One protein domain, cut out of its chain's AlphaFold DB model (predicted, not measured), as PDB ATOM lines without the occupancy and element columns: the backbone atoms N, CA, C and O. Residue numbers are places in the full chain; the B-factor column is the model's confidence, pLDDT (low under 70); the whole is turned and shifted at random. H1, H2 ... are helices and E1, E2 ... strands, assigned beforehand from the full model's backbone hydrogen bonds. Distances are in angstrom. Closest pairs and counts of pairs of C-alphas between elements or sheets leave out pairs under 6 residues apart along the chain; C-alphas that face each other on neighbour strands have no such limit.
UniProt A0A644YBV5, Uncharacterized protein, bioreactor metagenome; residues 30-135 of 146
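AT A GLANCE: This is residues 30 to 135 of the 146 residues of an uncharacterized protein of bioreactor metagenome (UniProt A0A644YBV5). There is little regular structure: long loops run round a small five-stranded sheet, curled like part of a barrel, with two short helices, H1 and H2, off it. Named elements hold only 39 of the 106 printed residues, in the order E1 E2 E3 E4 E5 H1 H2; the class is mixed, and the antiparallel sheet runs E4 E3 E2 E1 E5. The whole is compact, with a radius of gyration of the C-alphas of 12.9 A and spans of 39 by 26 by 26 A.

HOW THE PARTS SIT: E1, residues 55 to 58, E2, 74 to 79, E3, 92 to 96, and E4, 103 to 107, form a meander of successive hairpins, each strand the antiparallel neighbour of the one before. Within hydrogen-bond range are N 56 and O 75, 2.8 A, N 78 and O 94, 2.8 A, and N 93 and O 106, 2.8 A. E5, residues 111 to 113, is antiparallel to E1, with N 112 and O 57 at 2.8 A. H1, residues 117 to 126, and H2, 129 to 134, are not on the sheet; they only just touch, only at the corner, with 3 pairs of C-alphas within 8 A, the closest Arg 124 and Phe 130, 5.7 A. In both, every O i to N i+4 pair is within hydrogen-bond range.

IN THESE COORDINATES: E1 begins at C-alpha 55 (444.871, 458.691, 449.452); H2 ends at C-alpha 134 (448.715, 449.229, 445.164). From first to last C-alpha E2 measures 15.7 A and H1 14.4 A.

THE WHOLE: The farthest C-alphas, of Glu 33 and Val 88, are 39.1 A apart. The links E1 to E2 and E2 to E3 are long. The printed part has no cut; residue 135 has pLDDT under 70.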
ATOM      1  N   SER A  30     434.261 465.034 432.411       92.88
ATOM      2  CA  SER A  30     435.287 463.994 432.373       92.88
ATOM      3  C   SER A  30     435.717 463.706 430.939       92.88
ATOM      4  O   SER A  30     434.890 463.708 430.027       92.88
ATOM      5  N   ALA A  31     436.999 463.415 430.752       92.44
ATOM      6  CA  ALA A  31     437.584 463.048 429.471       92.44
ATOM      7  C   ALA A  31     437.199 461.627 429.015       92.44
ATOM      8  O   ALA A  31     437.329 461.315 427.835       92.44
ATOM      9  N   ASP A  32     436.723 460.777 429.928       93.00
ATOM     10  CA  ASP A  32     436.440 459.353 429.695       93.00
ATOM     11  C   ASP A  32     435.003 458.936 430.054       93.00
ATOM     12  O   ASP A  32     434.730 457.760 430.272       93.00
ATOM     13  N   GLU A  33     434.092 459.910 430.148       88.25
ATOM     14  CA  GLU A  33     432.666 459.729 430.473       88.25
ATOM     15  C   GLU A  33     432.363 459.210 431.895       88.25
ATOM     16  O   GLU A  33     431.207 459.258 432.327       88.25
ATOM     17  N   ASN A  34     433.369 458.809 432.679       92.50
ATOM     18  CA  ASN A  34     433.183 458.469 434.086       92.50
ATOM     19  C   ASN A  34     432.906 459.729 434.916       92.50
ATOM     20  O   ASN A  34     433.497 460.784 434.703       92.50
ATOM     21  N   ARG A  35     432.019 459.644 435.911       92.06
ATOM     22  CA  ARG A  35     431.707 460.799 436.767       92.06
ATOM     23  C   ARG A  35     432.945 461.235 437.564       92.06
ATOM     24  O   ARG A  35     433.528 460.424 438.281       92.06
ATOM     25  N   LEU A  36     433.282 462.525 437.502       95.56
ATOM     26  CA  LEU A  36     434.336 463.120 438.327       95.56
ATOM     27  C   LEU A  36     434.009 463.019 439.822       95.56
ATOM     28  O   LEU A  36     432.856 463.168 440.240       95.56
ATOM     29  N   LEU A  37     435.046 462.803 440.625       96.00
ATOM     30  CA  LEU A  37     434.935 462.693 442.074       96.00
ATOM     31  C   LEU A  37     434.789 464.069 442.726       96.00
ATOM     32  O   LEU A  37     435.395 465.064 442.311       96.00
ATOM     33  N   THR A  38     434.001 464.099 443.793       95.44
ATOM     34  CA  THR A  38     433.662 465.289 444.576       95.44
ATOM     35  C   THR A  38     433.798 465.015 446.074       95.44
ATOM     36  O   THR A  38     434.142 463.911 446.494       95.44
ATOM     37  N   SER A  39     433.479 465.999 446.917       94.19
ATOM     38  CA  SER A  39     433.445 465.804 448.371       94.19
ATOM     39  C   SER A  39     432.452 464.737 448.837       94.19
ATOM     40  O   SER A  39     432.650 464.177 449.909       94.19
ATOM     41  N   LEU A  40     431.410 464.434 448.052       93.81
ATOM     42  CA  LEU A  40     430.438 463.375 448.366       93.81
ATOM     43  C   LEU A  40     431.044 461.965 448.293       93.81
ATOM     44  O   LEU A  40     430.464 461.021 448.819       93.81
ATOM     45  N   ASP A  41     432.203 461.843 447.648       95.81
ATOM     46  CA  ASP A  41     432.915 460.586 447.411       95.81
ATOM     47  C   ASP A  41     434.015 460.334 448.452       95.81
ATOM     48  O   ASP A  41     434.766 459.361 448.359       95.81
ATOM     49  N   CYS A  42     434.125 461.231 449.433       96.88
ATOM     50  CA  CYS A  42     435.124 461.201 450.489       96.88
ATOM     51  C   CYS A  42     434.521 460.723 451.814       96.88
ATOM     52  O   CYS A  42     433.344 460.948 452.099       96.88
ATOM     53  N   THR A  43     435.358 460.132 452.665       96.75
ATOM     54  CA  THR A  43     435.006 459.829 454.053       96.75
ATOM     55  C   THR A  43     434.634 461.130 454.777       96.75
ATOM     56  O   THR A  43     435.408 462.102 454.704       96.75
ATOM     57  N   PRO A  44     433.479 461.180 455.475       93.69
ATOM     58  CA  PRO A  44     433.072 462.343 456.255       93.69
ATOM     59  C   PRO A  44     434.169 462.781 457.222       93.69
ATOM     60  O   PRO A  44     434.870 461.950 457.785       93.69
ATOM     61  N   GLU A  45     434.333 464.091 457.392       92.38
ATOM     62  CA  GLU A  45     435.304 464.691 458.321       92.38
ATOM     63  C   GLU A  45     436.787 464.371 458.064       92.38
ATOM     64  O   GLU A  45     437.635 464.948 458.734       92.38
ATOM     65  N   SER A  46     437.138 463.606 457.022       94.62
ATOM     66  CA  SER A  46     438.537 463.288 456.676       94.62
ATOM     67  C   SER A  46     439.429 464.524 456.493       94.62
ATOM     68  O   SER A  46     440.640 464.472 456.678       94.62
ATOM     69  N   ARG A  47     438.845 465.692 456.193       92.12
ATOM     70  CA  ARG A  47     439.561 466.981 456.150       92.12
ATOM     71  C   ARG A  47     440.120 467.440 457.498       92.12
ATOM     72  O   ARG A  47     440.949 468.349 457.506       92.12
ATOM     73  N   GLN A  48     439.709 466.826 458.600       92.44
ATOM     74  CA  GLN A  48     440.205 467.076 459.952       92.44
ATOM     75  C   GLN A  48     441.318 466.100 460.360       92.44
ATOM     76  O   GLN A  48     441.846 466.218 461.459       92.44
ATOM     77  N   GLU A  49     441.702 465.157 459.496       93.62
ATOM     78  CA  GLU A  49     442.725 464.146 459.782       93.62
ATOM     79  C   GLU A  49     444.065 464.466 459.105       93.62
ATOM     80  O   GLU A  49     444.159 465.333 458.233       93.62
ATOM     81  N   SER A  50     445.132 463.772 459.508       95.44
ATOM     82  CA  SER A  50     446.407 463.857 458.792       95.44
ATOM     83  C   SER A  50     446.317 463.102 457.473       95.44
ATOM     84  O   SER A  50     445.969 461.929 457.481       95.44
ATOM     85  N   TYR A  51     446.715 463.735 456.372       96.50
ATOM     86  CA  TYR A  51     446.741 463.077 455.067       96.50
ATOM     87  C   TYR A  51     448.024 462.295 454.782       96.50
ATOM     88  O   TYR A  51     448.082 461.593 453.783       96.50
ATOM     89  N   GLU A  52     449.068 462.410 455.602       95.69
ATOM     90  CA  GLU A  52     450.353 461.755 455.324       95.69
ATOM     91  C   GLU A  52     450.201 460.232 455.162       95.69
ATOM     92  O   GLU A  52     449.684 459.553 456.049       95.69
ATOM     93  N   GLY A  53     450.621 459.700 454.010       95.19
ATOM     94  CA  GLY A  53     450.480 458.287 453.648       95.19
ATOM     95  C   GLY A  53     449.081 457.871 453.175       95.19
ATOM     96  O   GLY A  53     448.888 456.710 452.819       95.19
ATOM     97  N   GLN A  54     448.102 458.779 453.157       96.38
ATOM     98  CA  GLN A  54     446.736 458.487 452.725       96.38
ATOM     99  C   GLN A  54     446.515 458.794 451.242       96.38
ATOM    100  O   GLN A  54     447.242 459.569 450.613       96.38
ATOM    101  N   PHE A  55     445.451 458.210 450.695       97.19
ATOM    102  CA  PHE A  55     444.871 458.691 449.452       97.19
ATOM    103  C   PHE A  55     444.074 459.965 449.669       97.19
ATOM    104  O   PHE A  55     443.400 460.122 450.685       97.19
ATOM    105  N   VAL A  56     444.087 460.828 448.662       98.06
ATOM    106  CA  VAL A  56     443.233 462.007 448.586       98.06
ATOM    107  C   VAL A  56     442.607 462.133 447.208       98.06
ATOM    108  O   VAL A  56     443.174 461.698 446.205       98.06
ATOM    109  N   VAL A  57     441.435 462.762 447.177       98.25
ATOM    110  CA  VAL A  57     440.747 463.149 445.948       98.25
ATOM    111  C   VAL A  57     441.114 464.593 445.601       98.25
ATOM    112  O   VAL A  57     440.664 465.530 446.262       98.25
ATOM    113  N   LEU A  58     441.910 464.785 444.553       98.06
ATOM    114  CA  LEU A  58     442.226 466.090 443.976       98.06
ATOM    115  C   LEU A  58     440.985 466.688 443.304       98.06
ATOM    116  O   LEU A  58     440.225 465.990 442.620       98.06
ATOM    117  N   ARG A  59     440.773 467.996 443.468       96.31
ATOM    118  CA  ARG A  59     439.691 468.674 442.751       96.31
ATOM    119  C   ARG A  59     440.020 468.765 441.257       96.31
ATOM    120  O   ARG A  59     441.150 469.061 440.871       96.31
ATOM    121  N   HIS A  60     439.026 468.519 440.409       94.56
ATOM    122  CA  HIS A  60     439.200 468.464 438.955       94.56
ATOM    123  C   HIS A  60     439.674 469.795 438.345       94.56
ATOM    124  O   HIS A  60     440.253 469.806 437.261       94.56
ATOM    125  N   GLU A  61     439.451 470.910 439.039       92.75
ATOM    126  CA  GLU A  61     439.905 472.247 438.666       92.75
ATOM    127  C   GLU A  61     441.437 472.352 438.604       92.75
ATOM    128  O   GLU A  61     441.959 473.185 437.866       92.75
ATOM    129  N   HIS A  62     442.159 471.482 439.319       93.81
ATOM    130  CA  HIS A  62     443.626 471.407 439.285       93.81
ATOM    131  C   HIS A  62     444.157 470.439 438.220       93.81
ATOM    132  O   HIS A  62     445.368 470.277 438.076       93.81
ATOM    133  N   LEU A  63     443.264 469.821 437.445       93.62
ATOM    134  CA  LEU A  63     443.604 469.004 436.289       93.62
ATOM    135  C   LEU A  63     443.285 469.772 435.006       93.62
ATOM    136  O   LEU A  63     442.238 470.422 434.877       93.62
ATOM    137  N   LYS A  64     444.174 469.650 434.014       92.38
ATOM    138  CA  LYS A  64     443.854 470.116 432.660       92.38
ATOM    139  C   LYS A  64     442.663 469.321 432.116       92.38
ATOM    140  O   LYS A  64     442.555 468.141 432.457       92.38
ATOM    141  N   PRO A  65     441.802 469.917 431.274       92.69
ATOM    142  CA  PRO A  65     440.604 469.257 430.756       92.69
ATOM    143  C   PRO A  65     440.850 467.847 430.197       92.69
ATOM    144  O   PRO A  65     440.098 466.934 430.511       92.69
ATOM    145  N   GLU A  66     441.939 467.641 429.453       93.56
ATOM    146  CA  GLU A  66     442.308 466.347 428.866       93.56
ATOM    147  C   GLU A  66     442.691 465.263 429.891       93.56
ATOM    148  O   GLU A  66     442.677 464.078 429.569       93.56
ATOM    149  N   TYR A  67     443.005 465.654 431.129       94.56
ATOM    150  CA  TYR A  67     443.346 464.749 432.229       94.56
ATOM    151  C   TYR A  67     442.252 464.668 433.291       94.56
ATOM    152  O   TYR A  67     442.467 464.022 434.315       94.56
ATOM    153  N   ARG A  68     441.089 465.297 433.091       95.25
ATOM    154  CA  ARG A  68     439.972 465.201 434.035       95.25
ATOM    155  C   ARG A  68     439.324 463.837 433.920       95.25
ATOM    156  O   ARG A  68     438.405 463.654 433.143       95.25
ATOM    157  N   THR A  69     439.808 462.896 434.707       96.62
ATOM    158  CA  THR A  69     439.189 461.588 434.911       96.62
ATOM    159  C   THR A  69     439.220 461.281 436.400       96.62
ATOM    160  O   THR A  69     440.114 461.771 437.101       96.62
ATOM    161  N   PRO A  70     438.292 460.469 436.926       96.19
ATOM    162  CA  PRO A  70     438.330 460.121 438.338       96.19
ATOM    163  C   PRO A  70     439.594 459.315 438.699       96.19
ATOM    164  O   PRO A  70     440.090 459.473 439.811       96.19
ATOM    165  N   ARG A  71     440.198 458.579 437.746       95.75
ATOM    166  CA  ARG A  71     441.559 458.004 437.855       95.75
ATOM    167  C   ARG A  71     442.577 459.060 438.290       95.75
ATOM    168  O   ARG A  71     443.215 458.919 439.326       95.75
ATOM    169  N   ASN A  72     442.670 460.144 437.523       97.19
ATOM    170  CA  ASN A  72     443.645 461.214 437.739       97.19
ATOM    171  C   ASN A  72     443.289 462.132 438.914       97.19
ATOM    172  O   ASN A  72     444.031 463.069 439.204       97.19
ATOM    173  N   GLN A  73     442.160 461.903 439.588       97.69
ATOM    174  CA  GLN A  73     441.825 462.589 440.830       97.69
ATOM    175  C   GLN A  73     442.330 461.843 442.068       97.69
ATOM    176  O   GLN A  73     442.348 462.452 443.132       97.69
ATOM    177  N   ILE A  74     442.761 460.580 441.976       97.88
ATOM    178  CA  ILE A  74     443.272 459.836 443.134       97.88
ATOM    179  C   ILE A  74     444.790 459.979 443.243       97.88
ATOM    180  O   ILE A  74     445.531 459.610 442.336       97.88
ATOM    181  N   TRP A  75     445.255 460.475 444.388       97.94
ATOM    182  CA  TRP A  75     446.676 460.707 444.650       97.94
ATOM    183  C   TRP A  75     447.080 460.202 446.026       97.94
ATOM    184  O   TRP A  75     446.312 460.321 446.978       97.94
ATOM    185  N   THR A  76     448.300 459.688 446.153       97.69
ATOM    186  CA  THR A  76     448.898 459.369 447.450       97.69
ATOM    187  C   THR A  76     449.621 460.595 447.985       97.69
ATOM    188  O   THR A  76     450.497 461.153 447.323       97.69
ATOM    189  N   VAL A  77     449.289 461.010 449.201       97.69
ATOM    190  CA  VAL A  77     450.012 462.071 449.899       97.69
ATOM    191  C   VAL A  77     451.261 461.477 450.529       97.69
ATOM    192  O   VAL A  77     451.198 460.531 451.309       97.69
ATOM    193  N   THR A  78     452.412 462.053 450.208       96.75
ATOM    194  CA  THR A  78     453.704 461.557 450.689       96.75
ATOM    195  C   THR A  78     454.188 462.304 451.924       96.75
ATOM    196  O   THR A  78     454.601 461.670 452.883       96.75
ATOM    197  N   HIS A  79     454.156 463.638 451.906       95.50
ATOM    198  CA  HIS A  79     454.630 464.503 452.991       95.50
ATOM    199  C   HIS A  79     454.192 465.956 452.753       95.50
ATOM    200  O   HIS A  79     453.652 466.291 451.698       95.50
ATOM    201  N   GLY A  80     454.451 466.836 453.719       95.12
ATOM    202  CA  GLY A  80     454.238 468.279 453.589       95.12
ATOM    203  C   GLY A  80     453.715 468.915 454.881       95.12
ATOM    204  O   GLY A  80     453.083 468.229 455.687       95.12
ATOM    205  N   PRO A  81     453.945 470.222 455.108       94.00
ATOM    206  CA  PRO A  81     453.425 470.915 456.287       94.00
ATOM    207  C   PRO A  81     451.894 470.857 456.400       94.00
ATOM    208  O   PRO A  81     451.368 470.708 457.500       94.00
ATOM    209  N   GLY A  82     451.188 470.906 455.264       94.88
ATOM    210  CA  GLY A  82     449.728 470.855 455.178       94.88
ATOM    211  C   GLY A  82     449.115 469.463 455.333       94.88
ATOM    212  O   GLY A  82     447.890 469.324 455.272       94.88
ATOM    213  N   CYS A  83     449.933 468.418 455.529       94.88
ATOM    214  CA  CYS A  83     449.420 467.077 455.807       94.88
ATOM    215  C   CYS A  83     448.590 467.073 457.085       94.88
ATOM    216  O   CYS A  83     447.551 466.417 457.129       94.88
ATOM    217  N   ARG A  84     449.021 467.828 458.099       92.94
ATOM    218  CA  ARG A  84     448.292 467.968 459.357       92.94
ATOM    219  C   ARG A  84     447.182 469.011 459.218       92.94
ATOM    220  O   ARG A  84     447.386 470.020 458.549       92.94
ATOM    221  N   PRO A  85     446.022 468.802 459.853       88.06
ATOM    222  CA  PRO A  85     444.897 469.738 459.795       88.06
ATOM    223  C   PRO A  85     445.182 471.071 460.508       88.06
ATOM    224  O   PRO A  85     444.589 472.085 460.155       88.06
ATOM    225  N   ASP A  86     446.091 471.081 461.486       90.50
ATOM    226  CA  ASP A  86     446.458 472.218 462.337       90.50
ATOM    227  C   ASP A  86     447.710 472.969 461.844       90.50
ATOM    228  O   ASP A  86     448.398 473.634 462.621       90.50
ATOM    229  N   TYR A  87     448.027 472.868 460.549       86.44
ATOM    230  CA  TYR A  87     449.146 473.592 459.950       86.44
ATOM    231  C   TYR A  87     449.013 475.112 460.176       86.44
ATOM    232  O   TYR A  87     447.931 475.689 460.085       86.44
ATOM    233  N   VAL A  88     450.136 475.781 460.453       83.25
ATOM    234  CA  VAL A  88     450.145 477.224 460.772       83.25
ATOM    235  C   VAL A  88     450.741 478.067 459.643       83.25
ATOM    236  O   VAL A  88     450.305 479.188 459.405       83.25
ATOM    237  N   HIS A  89     451.757 477.548 458.949       84.12
ATOM    238  CA  HIS A  89     452.593 478.356 458.050       84.12
ATOM    239  C   HIS A  89     452.408 478.051 456.563       84.12
ATOM    240  O   HIS A  89     452.694 478.903 455.727       84.12
ATOM    241  N   SER A  90     451.977 476.840 456.226       92.62
ATOM    242  CA  SER A  90     451.838 476.385 454.848       92.62
ATOM    243  C   SER A  90     450.858 475.223 454.814       92.62
ATOM    244  O   SER A  90     450.971 474.299 455.617       92.62
ATOM    245  N   ASP A  91     449.914 475.279 453.882       95.50
ATOM    246  CA  ASP A  91     448.949 474.218 453.620       95.50
ATOM    247  C   ASP A  91     449.468 473.213 452.580       95.50
ATOM    248  O   ASP A  91     448.714 472.381 452.091       95.50
ATOM    249  N   THR A  92     450.752 473.269 452.231       97.44
ATOM    250  CA  THR A  92     451.321 472.491 451.134       97.44
ATOM    251  C   THR A  92     451.377 470.994 451.441       97.44
ATOM    252  O   THR A  92     451.889 470.582 452.486       97.44
ATOM    253  N   ILE A  93     450.918 470.185 450.486       97.75
ATOM    254  CA  ILE A  93     451.013 468.723 450.475       97.75
ATOM    255  C   ILE A  93     451.673 468.241 449.177       97.75
ATOM    256  O   ILE A  93     451.420 468.763 448.089       97.75
ATOM    257  N   HIS A  94     452.539 467.239 449.301       98.19
ATOM    258  CA  HIS A  94     453.229 466.599 448.186       98.19
ATOM    259  C   HIS A  94     452.510 465.314 447.807       98.19
ATOM    260  O   HIS A  94     452.339 464.415 448.636       98.19
ATOM    261  N   LEU A  95     452.139 465.214 446.539       98.25
ATOM    262  CA  LEU A  95     451.365 464.113 445.994       98.25
ATOM    263  C   LEU A  95     452.205 463.290 445.023       98.25
ATOM    264  O   LEU A  95     452.996 463.844 444.255       98.25
ATOM    265  N   THR A  96     451.964 461.985 445.023       97.88
ATOM    266  CA  THR A  96     452.445 461.051 444.006       97.88
ATOM    267  C   THR A  96     451.249 460.301 443.435       97.88
ATOM    268  O   THR A  96     450.421 459.787 444.192       97.88
ATOM    269  N   HIS A  97     451.137 460.245 442.114       97.06
ATOM    270  CA  HIS A  97     450.093 459.481 441.455       97.06
ATOM    271  C   HIS A  97     450.420 457.988 441.581       97.06
ATOM    272  O   HIS A  97     451.549 457.587 441.285       97.06
ATOM    273  N   PRO A  98     449.470 457.148 442.021       95.00
ATOM    274  CA  PRO A  98     449.765 455.754 442.334       95.00
ATOM    275  C   PRO A  98     450.166 454.933 441.104       95.00
ATOM    276  O   PRO A  98     450.986 454.033 441.230       95.00
ATOM    277  N   VAL A  99     449.632 455.238 439.917       93.69
ATOM    278  CA  VAL A  99     449.820 454.384 438.730       93.69
ATOM    279  C   VAL A  99     451.085 454.715 437.938       93.69
ATOM    280  O   VAL A  99     451.827 453.818 437.552       93.69
ATOM    281  N   ASP A 100     451.306 455.987 437.625       92.56
ATOM    282  CA  ASP A 100     452.393 456.439 436.739       92.56
ATOM    283  C   ASP A 100     453.532 457.123 437.511       92.56
ATOM    284  O   ASP A 100     454.591 457.381 436.940       92.56
ATOM    285  N   GLY A 101     453.364 457.343 438.819       94.00
ATOM    286  CA  GLY A 101     454.397 457.910 439.682       94.00
ATOM    287  C   GLY A 101     454.608 459.411 439.501       94.00
ATOM    288  O   GLY A 101     455.576 459.949 440.055       94.00
ATOM    289  N   ASP A 102     453.724 460.089 438.761       95.75
ATOM    290  CA  ASP A 102     453.764 461.537 438.591       95.75
ATOM    291  C   ASP A 102     453.717 462.239 439.943       95.75
ATOM    292  O   ASP A 102     453.123 461.757 440.907       95.75
ATOM    293  N   ARG A 103     454.360 463.402 440.032       97.06
ATOM    294  CA  ARG A 103     454.468 464.155 441.282       97.06
ATOM    295  C   ARG A 103     453.874 465.534 441.120       97.06
ATOM    296  O   ARG A 103     454.158 466.223 440.143       97.06
ATOM    297  N   MET A 104     453.129 465.967 442.126       96.25
ATOM    298  CA  MET A 104     452.653 467.342 442.200       96.25
ATOM    299  C   MET A 104     452.725 467.897 443.615       96.25
ATOM    300  O   MET A 104     452.863 467.167 444.596       96.25
ATOM    301  N   VAL A 105     452.630 469.218 443.702       97.50
ATOM    302  CA  VAL A 105     452.579 469.959 444.957       97.50
ATOM    303  C   VAL A 105     451.361 470.861 444.894       97.50
ATOM    304  O   VAL A 105     451.236 471.654 443.961       97.50
ATOM    305  N   VAL A 106     450.469 470.715 445.867       97.56
ATOM    306  CA  VAL A 106     449.206 471.463 445.947       97.56
ATOM    307  C   VAL A 106     448.956 471.927 447.376       97.56
ATOM    308  O   VAL A 106     449.651 471.501 448.304       97.56
ATOM    309  N   GLY A 107     447.982 472.810 447.567       97.12
ATOM    310  CA  GLY A 107     447.475 473.149 448.891       97.12
ATOM    311  C   GLY A 107     446.511 472.085 449.419       97.12
ATOM    312  O   GLY A 107     445.837 471.383 448.666       97.12
ATOM    313  N   ARG A 108     446.366 471.987 450.739       95.75
ATOM    314  CA  ARG A 108     445.365 471.130 451.396       95.75
ATOM    315  C   ARG A 108     443.939 471.516 450.982       95.75
ATOM    316  O   ARG A 108     443.034 470.684 450.985       95.75
ATOM    317  N   GLY A 109     443.718 472.786 450.637       94.81
ATOM    318  CA  GLY A 109     442.438 473.274 450.114       94.81
ATOM    319  C   GLY A 109     442.050 472.672 448.757       94.81
ATOM    320  O   GLY A 109     440.852 472.552 448.479       94.81
ATOM    321  N   ASP A 110     443.042 472.235 447.978       96.94
ATOM    322  CA  ASP A 110     442.924 471.770 446.590       96.94
ATOM    323  C   ASP A 110     442.489 470.300 446.483       96.94
ATOM    324  O   ASP A 110     442.293 469.771 445.387       96.94
ATOM    325  N   VAL A 111     442.293 469.635 447.625       97.44
ATOM    326  CA  VAL A 111     441.740 468.282 447.722       97.44
ATOM    327  C   VAL A 111     440.381 468.300 448.422       97.44
ATOM    328  O   VAL A 111     440.093 469.144 449.281       97.44
ATOM    329  N   TRP A 112     439.514 467.363 448.049       96.88
ATOM    330  CA  TRP A 112     438.210 467.178 448.683       96.88
ATOM    331  C   TRP A 112     438.317 466.459 450.029       96.88
ATOM    332  O   TRP A 112     437.643 466.853 450.981       96.88
ATOM    333  N   GLY A 113     439.171 465.441 450.120       97.38
ATOM    334  CA  GLY A 113     439.306 464.589 451.298       97.38
ATOM    335  C   GLY A 113     439.890 463.223 450.961       97.38
ATOM    336  O   GLY A 113     440.336 462.994 449.836       97.38
ATOM    337  N   VAL A 114     439.870 462.327 451.946       98.12
ATOM    338  CA  VAL A 114     440.231 460.915 451.761       98.12
ATOM    339  C   VAL A 114     439.058 460.210 451.079       98.12
ATOM    340  O   VAL A 114     437.936 460.357 451.569       98.12
ATOM    341  N   PRO A 115     439.261 459.467 449.976       97.75
ATOM    342  CA  PRO A 115     438.174 458.756 449.307       97.75
ATOM    343  C   PRO A 115     437.544 457.717 450.241       97.75
ATOM    344  O   PRO A 115     438.249 457.032 450.986       97.75
ATOM    345  N   ALA A 116     436.218 457.588 450.187       97.31
ATOM    346  CA  ALA A 116     435.513 456.535 450.909       97.31
ATOM    347  C   ALA A 116     435.934 455.142 450.390       97.31
ATOM    348  O   ALA A 116     436.306 455.019 449.215       97.31
ATOM    349  N   PRO A 117     435.869 454.080 451.215       95.75
ATOM    350  CA  PRO A 117     436.210 452.725 450.778       95.75
ATOM    351  C   PRO A 117     435.439 452.291 449.526       95.75
ATOM    352  O   PRO A 117     436.041 451.795 448.577       95.75
ATOM    353  N   GLU A 118     434.139 452.582 449.471       96.00
ATOM    354  CA  GLU A 118     433.277 452.244 448.337       96.00
ATOM    355  C   GLU A 118     433.701 452.991 447.063       96.00
ATOM    356  O   GLU A 118     433.680 452.428 445.969       96.00
ATOM    357  N   THR A 119     434.144 454.247 447.201       95.94
ATOM    358  CA  THR A 119     434.709 455.026 446.090       95.94
ATOM    359  C   THR A 119     435.965 454.353 445.551       95.94
ATOM    360  O   THR A 119     436.109 454.215 444.337       95.94
ATOM    361  N   MET A 120     436.866 453.903 446.429       95.56
ATOM    362  CA  MET A 120     438.082 453.203 446.009       95.56
ATOM    363  C   MET A 120     437.777 451.875 445.311       95.56
ATOM    364  O   MET A 120     438.456 451.539 444.343       95.56
ATOM    365  N   ASP A 121     436.746 451.149 445.739       94.88
ATOM    366  CA  ASP A 121     436.315 449.917 445.070       94.88
ATOM    367  C   ASP A 121     435.776 450.198 443.659       94.88
ATOM    368  O   ASP A 121     436.160 449.518 442.704       94.88
ATOM    369  N   CYS A 122     434.970 451.253 443.488       94.31
ATOM    370  CA  CYS A 122     434.539 451.704 442.161       94.31
ATOM    371  C   CYS A 122     435.724 452.118 441.275       94.31
ATOM    372  O   CYS A 122     435.740 451.793 440.087       94.31
ATOM    373  N   ILE A 123     436.723 452.809 441.837       95.69
ATOM    374  CA  ILE A 123     437.935 453.200 441.106       95.69
ATOM    375  C   ILE A 123     438.704 451.970 440.633       95.69
ATOM    376  O   ILE A 123     439.037 451.899 439.458       95.69
ATOM    377  N   ARG A 124     438.936 450.977 441.493       94.25
ATOM    378  CA  ARG A 124     439.637 449.742 441.102       94.25
ATOM    379  C   ARG A 124     438.887 448.965 440.025       94.25
ATOM    380  O   ARG A 124     439.502 448.440 439.104       94.25
ATOM    381  N   GLN A 125     437.555 448.935 440.099       93.69
ATOM    382  CA  GLN A 125     436.731 448.287 439.080       93.69
ATOM    383  C   GLN A 125     436.815 448.999 437.719       93.69
ATOM    384  O   GLN A 125     436.845 448.331 436.685       93.69
ATOM    385  N   ALA A 126     436.827 450.334 437.709       93.75
ATOM    386  CA  ALA A 126     436.901 451.130 436.483       93.75
ATOM    387  C   ALA A 126     438.329 451.221 435.910       93.75
ATOM    388  O   ALA A 126     438.489 451.283 434.691       93.75
ATOM    389  N   TYR A 127     439.348 451.193 436.774       94.94
ATOM    390  CA  TYR A 127     440.766 451.370 436.445       94.94
ATOM    391  C   TYR A 127     441.612 450.260 437.091       94.94
ATOM    392  O   TYR A 127     442.207 450.467 438.157       94.94
ATOM    393  N   PRO A 128     441.687 449.068 436.471       91.50
ATOM    394  CA  PRO A 128     442.375 447.904 437.039       91.50
ATOM    395  C   PRO A 128     443.864 448.126 437.343       91.50
ATOM    396  O   PRO A 128     444.443 447.424 438.170       91.50
ATOM    397  N   GLU A 129     444.509 449.106 436.707       92.19
ATOM    398  CA  GLU A 129     445.895 449.483 436.999       92.19
ATOM    399  C   GLU A 129     446.126 449.925 438.457       92.19
ATOM    400  O   GLU A 129     447.248 449.811 438.954       92.19
ATOM    401  N   PHE A 130     445.084 450.383 439.162       90.00
ATOM    402  CA  PHE A 130     445.179 450.750 440.576       90.00
ATOM    403  C   PHE A 130     445.473 449.545 441.466       90.00
ATOM    404  O   PHE A 130     446.203 449.694 442.443       90.00
ATOM    405  N   ASP A 131     444.961 448.359 441.132       84.75
ATOM    406  CA  ASP A 131     445.248 447.144 441.899       84.75
ATOM    407  C   ASP A 131     446.712 446.732 441.752       84.75
ATOM    408  O   ASP A 131     447.347 446.354 442.733       84.75
ATOM    409  N   ALA A 132     447.272 446.852 440.545       78.88
ATOM    410  CA  ALA A 132     448.681 446.559 440.296       78.88
ATOM    411  C   ALA A 132     449.605 447.557 441.009       78.88
ATOM    412  O   ALA A 132     450.599 447.160 441.612       78.88
ATOM    413  N   ALA A 133     449.256 448.844 440.969       78.50
ATOM    414  CA  ALA A 133     450.005 449.920 441.609       78.50
ATOM    415  C   ALA A 133     449.988 449.858 443.145       78.50
ATOM    416  O   ALA A 133     450.917 450.327 443.799       78.50
ATOM    417  N   LEU A 134     448.918 449.306 443.720       73.50
ATOM    418  CA  LEU A 134     448.715 449.229 445.164       73.50
ATOM    419  C   LEU A 134     449.242 447.960 445.818       73.50
ATOM    420  O   LEU A 134     449.256 447.874 447.049       73.50
ATOM    421  N   GLN A 135     449.679 446.981 445.029       67.06
ATOM    422  CA  GLN A 135     450.402 445.852 445.587       67.06
ATOM    423  C   GLN A 135     451.729 446.354 446.163       67.06
ATOM    424  O   GLN A 135     452.430 447.121 445.498       67.06
TER     425      GLN A 135